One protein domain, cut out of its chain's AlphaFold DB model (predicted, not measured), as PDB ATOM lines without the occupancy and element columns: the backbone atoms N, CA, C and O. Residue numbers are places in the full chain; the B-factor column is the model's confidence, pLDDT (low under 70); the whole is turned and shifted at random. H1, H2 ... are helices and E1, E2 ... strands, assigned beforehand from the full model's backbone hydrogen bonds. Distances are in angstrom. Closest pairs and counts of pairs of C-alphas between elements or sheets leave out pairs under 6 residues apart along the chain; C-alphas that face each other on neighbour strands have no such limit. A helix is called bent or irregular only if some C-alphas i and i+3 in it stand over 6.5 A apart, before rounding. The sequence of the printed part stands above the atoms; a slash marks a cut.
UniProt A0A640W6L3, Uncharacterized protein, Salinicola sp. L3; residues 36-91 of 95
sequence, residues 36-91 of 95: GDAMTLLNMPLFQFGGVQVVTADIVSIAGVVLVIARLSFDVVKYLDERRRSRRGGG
ATOM      1  N   GLY A  36      15.718  58.731 -14.592       69.44
ATOM      2  CA  GLY A  36      14.955  58.947 -13.359       69.44
ATOM      3  C   GLY A  36      13.437  58.974 -13.567       69.44
ATOM      4  O   GLY A  36      12.701  58.373 -12.785       69.44
ATOM      5  N   ASP A  37      12.959  59.588 -14.648       69.44
ATOM      6  CA  ASP A  37      11.526  59.656 -14.963       69.44
ATOM      7  C   ASP A  37      10.973  58.279 -15.354       69.44
ATOM      8  O   ASP A  37       9.883  57.891 -14.930       69.44
ATOM      9  N   ALA A  38      11.750  57.494 -16.106       69.31
ATOM     10  CA  ALA A  38      11.376  56.129 -16.479       69.31
ATOM     11  C   ALA A  38      11.260  55.208 -15.253       69.31
ATOM     12  O   ALA A  38      10.291  54.458 -15.129       69.31
ATOM     13  N   MET A  39      12.209  55.301 -14.316       70.56
ATOM     14  CA  MET A  39      12.161  54.541 -13.060       70.56
ATOM     15  C   MET A  39      10.974  54.951 -12.183       70.56
ATOM     16  O   MET A  39      10.339  54.103 -11.560       70.56
ATOM     17  N   THR A  40      10.625  56.239 -12.182       75.50
ATOM     18  CA  THR A  40       9.480  56.755 -11.418       75.50
ATOM     19  C   THR A  40       8.155  56.177 -11.924       75.50
ATOM     20  O   THR A  40       7.308  55.783 -11.125       75.50
ATOM     21  N   LEU A  41       7.985  56.054 -13.243       73.69
ATOM     22  CA  LEU A  41       6.780  55.462 -13.839       73.69
ATOM     23  C   LEU A  41       6.676  53.951 -13.594       73.69
ATOM     24  O   LEU A  41       5.583  53.434 -13.353       73.69
ATOM     25  N   LEU A  42       7.806  53.242 -13.638       78.19
ATOM     26  CA  LEU A  42       7.859  51.797 -13.408       78.19
ATOM     27  C   LEU A  42       7.526  51.418 -11.961       78.19
ATOM     28  O   LEU A  42       6.876  50.397 -11.740       78.19
ATOM     29  N   ASN A  43       7.897  52.265 -11.001       80.94
ATOM     30  CA  ASN A  43       7.629  52.055  -9.578       80.94
ATOM     31  C   ASN A  43       6.272  52.612  -9.127       80.94
ATOM     32  O   ASN A  43       5.948  52.555  -7.939       80.94
ATOM     33  N   MET A  44       5.474  53.157 -10.049       82.38
ATOM     34  CA  MET A  44       4.148  53.657  -9.719       82.38
ATOM     35  C   MET A  44       3.258  52.488  -9.267       82.38
ATOM     36  O   MET A  44       3.108  51.508 -10.007       82.38
ATOM     37  N   PRO A  45       2.665  52.563  -8.066       81.44
ATOM     38  CA  PRO A  45       1.798  51.511  -7.576       81.44
ATOM     39  C   PRO A  45       0.446  51.572  -8.271       81.44
ATOM     40  O   PRO A  45      -0.148  52.641  -8.404       81.44
ATOM     41  N   LEU A  46      -0.041  50.413  -8.700       81.12
ATOM     42  CA  LEU A  46      -1.314  50.301  -9.404       81.12
ATOM     43  C   LEU A  46      -2.389  49.718  -8.495       81.12
ATOM     44  O   LEU A  46      -3.461  50.300  -8.354       81.12
ATOM     45  N   PHE A  47      -2.087  48.596  -7.838       81.06
ATOM     46  CA  PHE A  47      -3.029  47.897  -6.966       81.06
ATOM     47  C   PHE A  47      -2.285  47.220  -5.813       81.06
ATOM     48  O   PHE A  47      -1.123  46.839  -5.952       81.06
ATOM     49  N   GLN A  48      -2.952  47.052  -4.673       75.44
ATOM     50  CA  GLN A  48      -2.410  46.332  -3.523       75.44
ATOM     51  C   GLN A  48      -3.318  45.148  -3.193       75.44
ATOM     52  O   GLN A  48      -4.509  45.324  -2.945       75.44
ATOM     53  N   PHE A  49      -2.748  43.945  -3.176       73.06
ATOM     54  CA  PHE A  49      -3.462  42.707  -2.871       73.06
ATOM     55  C   PHE A  49      -2.750  41.971  -1.737       73.06
ATOM     56  O   PHE A  49      -1.588  41.597  -1.863       73.06
ATOM     57  N   GLY A  50      -3.436  41.782  -0.605       75.69
ATOM     58  CA  GLY A  50      -2.913  40.992   0.520       75.69
ATOM     59  C   GLY A  50      -1.599  41.514   1.119       75.69
ATOM     60  O   GLY A  50      -0.808  40.725   1.622       75.69
ATOM     61  N   GLY A  51      -1.341  42.821   1.033       77.00
ATOM     62  CA  GLY A  51      -0.091  43.441   1.491       77.00
ATOM     63  C   GLY A  51       1.017  43.509   0.435       77.00
ATOM     64  O   GLY A  51       1.994  44.220   0.651       77.00
ATOM     65  N   VAL A  52       0.851  42.865  -0.724       75.38
ATOM     66  CA  VAL A  52       1.784  42.963  -1.854       75.38
ATOM     67  C   VAL A  52       1.363  44.111  -2.771       75.38
ATOM     68  O   VAL A  52       0.205  44.192  -3.187       75.38
ATOM     69  N   GLN A  53       2.300  45.011  -3.065       82.69
ATOM     70  CA  GLN A  53       2.101  46.139  -3.971       82.69
ATOM     71  C   GLN A  53       2.484  45.724  -5.391       82.69
ATOM     72  O   GLN A  53       3.628  45.354  -5.632       82.69
ATOM     73  N   VAL A  54       1.526  45.789  -6.312       81.69
ATOM     74  CA  VAL A  54       1.754  45.558  -7.740       81.69
ATOM     75  C   VAL A  54       2.096  46.893  -8.385       81.69
ATOM     76  O   VAL A  54       1.311  47.849  -8.299       81.69
ATOM     77  N   VAL A  55       3.259  46.961  -9.024       88.69
ATOM     78  CA  VAL A  55       3.755  48.171  -9.688       88.69
ATOM     79  C   VAL A  55       3.642  48.060 -11.207       88.69
ATOM     80  O   VAL A  55       3.484  46.973 -11.766       88.69
ATOM     81  N   THR A  56       3.739  49.191 -11.906       84.62
ATOM     82  CA  THR A  56       3.715  49.234 -13.378       84.62
ATOM     83  C   THR A  56       4.743  48.291 -14.008       84.62
ATOM     84  O   THR A  56       4.447  47.654 -15.021       84.62
ATOM     85  N   ALA A  57       5.928  48.154 -13.403       83.31
ATOM     86  CA  ALA A  57       6.968  47.242 -13.874       83.31
ATOM     87  C   ALA A  57       6.500  45.780 -13.958       83.31
ATOM     88  O   ALA A  57       6.835  45.096 -14.927       83.31
ATOM     89  N   ASP A  58       5.688  45.317 -13.003       84.62
ATOM     90  CA  ASP A  58       5.189  43.939 -12.971       84.62
ATOM     91  C   ASP A  58       4.273  43.669 -14.166       84.62
ATOM     92  O   ASP A  58       4.414  42.668 -14.870       84.62
ATOM     93  N   ILE A  59       3.370  44.613 -14.452       86.19
ATOM     94  CA  ILE A  59       2.446  44.509 -15.585       86.19
ATOM     95  C   ILE A  59       3.211  44.543 -16.904       86.19
ATOM     96  O   ILE A  59       2.953  43.718 -17.779       86.19
ATOM     97  N   VAL A  60       4.163  45.470 -17.052       88.50
ATOM     98  CA  VAL A  60       4.980  45.586 -18.268       88.50
ATOM     99  C   VAL A  60       5.806  44.317 -18.487       88.50
ATOM    100  O   VAL A  60       5.886  43.832 -19.615       88.50
ATOM    101  N   SER A  61       6.370  43.744 -17.420       90.12
ATOM    102  CA  SER A  61       7.119  42.489 -17.488       90.12
ATOM    103  C   SER A  61       6.239  41.334 -17.972       90.12
ATOM    104  O   SER A  61       6.570  40.680 -18.964       90.12
ATOM    105  N   ILE A  62       5.073  41.132 -17.347       91.00
ATOM    106  CA  ILE A  62       4.132  40.068 -17.727       91.00
ATOM    107  C   ILE A  62       3.638  40.269 -19.163       91.00
ATOM    108  O   ILE A  62       3.658  39.331 -19.961       91.00
ATOM    109  N   ALA A  63       3.242  41.492 -19.523       92.31
ATOM    110  CA  ALA A  63       2.788  41.819 -20.872       92.31
ATOM    111  C   ALA A  63       3.876  41.546 -21.921       92.31
ATOM    112  O   ALA A  63       3.586  40.981 -22.976       92.31
ATOM    113  N   GLY A  64       5.133  41.882 -21.616       93.44
ATOM    114  CA  GLY A  64       6.280  41.582 -22.467       93.44
ATOM    115  C   GLY A  64       6.455  40.081 -22.698       93.44
ATOM    116  O   GLY A  64       6.578  39.650 -23.846       93.44
ATOM    117  N   VAL A  65       6.395  39.270 -21.638       94.44
ATOM    118  CA  VAL A  65       6.487  37.802 -21.741       94.44
ATOM    119  C   VAL A  65       5.350  37.234 -22.592       94.44
ATOM    120  O   VAL A  65       5.597  36.437 -23.500       94.44
ATOM    121  N   VAL A  66       4.111  37.674 -22.356       96.69
ATOM    122  CA  VAL A  66       2.938  37.243 -23.133       96.69
ATOM    123  C   VAL A  66       3.108  37.582 -24.612       96.69
ATOM    124  O   VAL A  66       2.850  36.739 -25.473       96.69
ATOM    125  N   LEU A  67       3.591  38.785 -24.923       96.94
ATOM    126  CA  LEU A  67       3.802  39.228 -26.297       96.94
ATOM    127  C   LEU A  67       4.877  38.400 -27.013       96.94
ATOM    128  O   LEU A  67       4.688  38.024 -28.171       96.94
ATOM    129  N   VAL A  68       5.968  38.054 -26.325       96.81
ATOM    130  CA  VAL A  68       7.013  37.168 -26.866       96.81
ATOM    131  C   VAL A  68       6.453  35.776 -27.166       96.81
ATOM    132  O   VAL A  68       6.662  35.258 -28.263       96.81
ATOM    133  N   ILE A  69       5.697  35.185 -26.235       97.00
ATOM    134  CA  ILE A  69       5.080  33.863 -26.430       97.00
ATOM    135  C   ILE A  69       4.082  33.892 -27.593       97.00
ATOM    136  O   ILE A  69       4.078  32.984 -28.429       97.00
ATOM    137  N   ALA A  70       3.259  34.938 -27.681       96.81
ATOM    138  CA  ALA A  70       2.297  35.107 -28.763       96.81
ATOM    139  C   ALA A  70       3.000  35.213 -30.123       96.81
ATOM    140  O   ALA A  70       2.599  34.551 -31.083       96.81
ATOM    141  N   ARG A  71       4.086  35.992 -30.197       96.50
ATOM    142  CA  ARG A  71       4.874  36.148 -31.421       96.50
ATOM    143  C   ARG A  71       5.524  34.835 -31.848       96.50
ATOM    144  O   ARG A  71       5.413  34.462 -33.012       96.50
ATOM    145  N   LEU A  72       6.131  34.118 -30.905       96.62
ATOM    146  CA  LEU A  72       6.737  32.816 -31.163       96.62
ATOM    147  C   LEU A  72       5.701  31.805 -31.670       96.62
ATOM    148  O   LEU A  72       5.929  31.126 -32.669       96.62
ATOM    149  N   SER A  73       4.540  31.739 -31.018       96.06
ATOM    150  CA  SER A  73       3.446  30.850 -31.421       96.06
ATOM    151  C   SER A  73       2.957  31.174 -32.834       96.06
ATOM    152  O   SER A  73       2.761  30.269 -33.644       96.06
ATOM    153  N   PHE A  74       2.815  32.464 -33.158       96.88
ATOM    154  CA  PHE A  74       2.443  32.909 -34.497       96.88
ATOM    155  C   PHE A  74       3.479  32.498 -35.549       96.88
ATOM    156  O   PHE A  74       3.103  31.958 -36.589       96.88
ATOM    157  N   ASP A  75       4.769  32.706 -35.279       94.81
ATOM    158  CA  ASP A  75       5.837  32.353 -36.217       94.81
ATOM    159  C   ASP A  75       5.889  30.831 -36.463       94.81
ATOM    160  O   ASP A  75       6.029  30.397 -37.608       94.81
ATOM    161  N   VAL A  76       5.666  30.006 -35.430       96.06
ATOM    162  CA  VAL A  76       5.561  28.541 -35.565       96.06
ATOM    163  C   VAL A  76       4.352  28.137 -36.410       96.06
ATOM    164  O   VAL A  76       4.482  27.318 -37.323       96.06
ATOM    165  N   VAL A  77       3.173  28.703 -36.137       95.56
ATOM    166  CA  VAL A  77       1.954  28.401 -36.902       95.56
ATOM    167  C   VAL A  77       2.122  28.807 -38.361       95.56
ATOM    168  O   VAL A  77       1.814  28.014 -39.250       95.56
ATOM    169  N   LYS A  78       2.661  30.003 -38.613       95.00
ATOM    170  CA  LYS A  78       2.935  30.505 -39.961       95.00
ATOM    171  C   LYS A  78       3.894  29.582 -40.711       95.00
ATOM    172  O   LYS A  78       3.592  29.189 -41.833       95.00
ATOM    173  N   TYR A  79       4.992  29.171 -40.078       93.94
ATOM    174  CA  TYR A  79       5.945  28.233 -40.671       93.94
ATOM    175  C   TYR A  79       5.287  26.894 -41.045       93.94
ATOM    176  O   TYR A  79       5.515  26.348 -42.128       93.94
ATOM    177  N   LEU A  80       4.438  26.356 -40.165       92.19
ATOM    178  CA  LEU A  80       3.717  25.111 -40.433       92.19
ATOM    179  C   LEU A  80       2.674  25.264 -41.545       92.19
ATOM    180  O   LEU A  80       2.520  24.343 -42.351       92.19
ATOM    181  N   ASP A  81       1.967  26.391 -41.603       91.81
ATOM    182  CA  ASP A  81       0.989  26.681 -42.653       91.81
ATOM    183  C   ASP A  81       1.671  26.838 -44.021       91.81
ATOM    184  O   ASP A  81       1.291  26.170 -44.984       91.81
ATOM    185  N   GLU A  82       2.758  27.611 -44.098       91.75
ATOM    186  CA  GLU A  82       3.583  27.740 -45.306       91.75
ATOM    187  C   GLU A  82       4.080  26.369 -45.786       91.75
ATOM    188  O   GLU A  82       3.890  26.007 -46.950       91.75
ATOM    189  N   ARG A  83       4.591  25.532 -44.873       85.25
ATOM    190  CA  ARG A  83       5.032  24.165 -45.193       85.25
ATOM    191  C   ARG A  83       3.903  23.280 -45.731       85.25
ATOM    192  O   ARG A  83       4.139  22.446 -46.609       85.25
ATOM    193  N   ARG A  84       2.677  23.415 -45.212       82.56
ATOM    194  CA  ARG A  84       1.502  22.663 -45.694       82.56
ATOM    195  C   ARG A  84       1.068  23.124 -47.082       82.56
ATOM    196  O   ARG A  84       0.738  22.281 -47.917       82.56
ATOM    197  N   ARG A  85       1.105  24.431 -47.349       80.88
ATOM    198  CA  ARG A  85       0.768  25.005 -48.660       80.88
ATOM    199  C   ARG A  85       1.766  24.586 -49.738       80.88
ATOM    200  O   ARG A  85       1.334  24.143 -50.799       80.88
ATOM    201  N   SER A  86       3.068  24.594 -49.444       76.62
ATOM    202  CA  SER A  86       4.094  24.105 -50.381       76.62
ATOM    203  C   SER A  86       3.905  22.631 -50.756       76.62
ATOM    204  O   SER A  86       4.158  22.250 -51.893       76.62
ATOM    205  N   ARG A  87       3.406  21.793 -49.834       72.81
ATOM    206  CA  ARG A  87       3.094  20.380 -50.125       72.81
ATOM    207  C   ARG A  87       1.835  20.192 -50.973       72.81
ATOM    208  O   ARG A  87       1.787  19.254 -51.757       72.81
ATOM    209  N   ARG A  88       0.827  21.059 -50.835       65.88
ATOM    210  CA  ARG A  88      -0.401  21.001 -51.651       65.88
ATOM    211  C   ARG A  88      -0.208  21.550 -53.067       65.88
ATOM    212  O   ARG A  88      -0.838  21.043 -53.983       65.88
ATOM    213  N   GLY A  89       0.674  22.533 -53.260       59.62
ATOM    214  CA  GLY A  89       0.957  23.111 -54.582       59.62
ATOM    215  C   GLY A  89       1.827  22.246 -55.505       59.62
ATOM    216  O   GLY A  89       1.828  22.471 -56.707       59.62
ATOM    217  N   GLY A  90       2.552  21.254 -54.969       55.19
ATOM    218  CA  GLY A  90       3.437  20.373 -55.750       55.19
ATOM    219  C   GLY A  90       2.818  19.048 -56.211       55.19
ATOM    220  O   GLY A  90       3.482  18.292 -56.909       55.19
ATOM    221  N   GLY A  91       1.577  18.743 -55.816       51.09
ATOM    222  CA  GLY A  91       0.902  17.472 -56.128       51.09
ATOM    223  C   GLY A  91      -0.080  17.520 -57.304       51.09
ATOM    224  O   GLY A  91      -0.746  16.525 -57.551       51.09
TER     225      GLY A  91
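AT A GLANCE: This is residues 36 to 91 of the 95 residues of an uncharacterized protein of Salinicola sp. L3 (UniProt A0A640W6L3). A small hairpin of two strands, E1 and E2, and a short helix, H1, make a crossbar at one end of a long, nearly straight helix, H2, and the whole has the shape of a T with a long stem. H1 extends to one side of the stem's first residues and the hairpin to the other, while residues 61 to 91 stick out as a free arm that makes most of the length. The printed part has 56 residues, with two named helices and two named strands in the order H1, E1, E2, H2; the sheet E1 - E2 is antiparallel and the class is mostly helix. It is extended, with a radius of gyration of the C-alphas of 20.2 A and spans of 62 by 29 by 9 A.

IN THESE COORDINATES: The sheet holds E1, residues 45 to 49, 11.3 A from first to last C-alpha, and E2, residues 52 to 55, 9.6 A. E1 begins at C-alpha 45, (1.798, 51.511, -7.576). H2, residues 56 to 89, is the longest helix, 48.9 A from C-alpha 56 at (3.715, 49.234, -13.378) to C-alpha 89 at (0.957, 23.111, -54.582). H1, residues 36 to 42, measures 10.1 A and begins at C-alpha 36, (14.955, 58.947, -13.359). Neither helix is bent.

HOW THE PARTS SIT: E1 and E2 form a hairpin of antiparallel neighbours, with 154 degrees between their directions. The C-alphas of Gln 48 and Gln 53 face each other at 4.5 A. N 46 and O 54 are within hydrogen-bond range at 2.9 A, and so are N 52 and O 49 at 3.0 A. The closest C-alphas of E1 and H2 are those of Leu 46 and Thr 56, 6.5 A apart. H1 and H2 only just touch, with 3 pairs of C-alphas within 8 A, and H2 does so with residues 56 to 57 alone. Their closest C-alphas are those of Leu 42 and Ala 57, 4.7 A apart. Their lines are only just about perpendicular, at 70.4 degrees. In H1 and H2 every O i to N i+4 pair is within hydrogen-bond range.

THE WHOLE: The two C-alphas farthest apart are those of Gly 51 and Gly 91, at 63.2 A. Residues 61 to 91, of which 61 to 89 belong to H2, stand free. The printed part has no cut, and the links H1 to E1, E1 to E2 and E2 to H2 are tight. The mean pLDDT of the printed part is 83.6, and it is under 70 at residues 36 to 38 and 88 to 91.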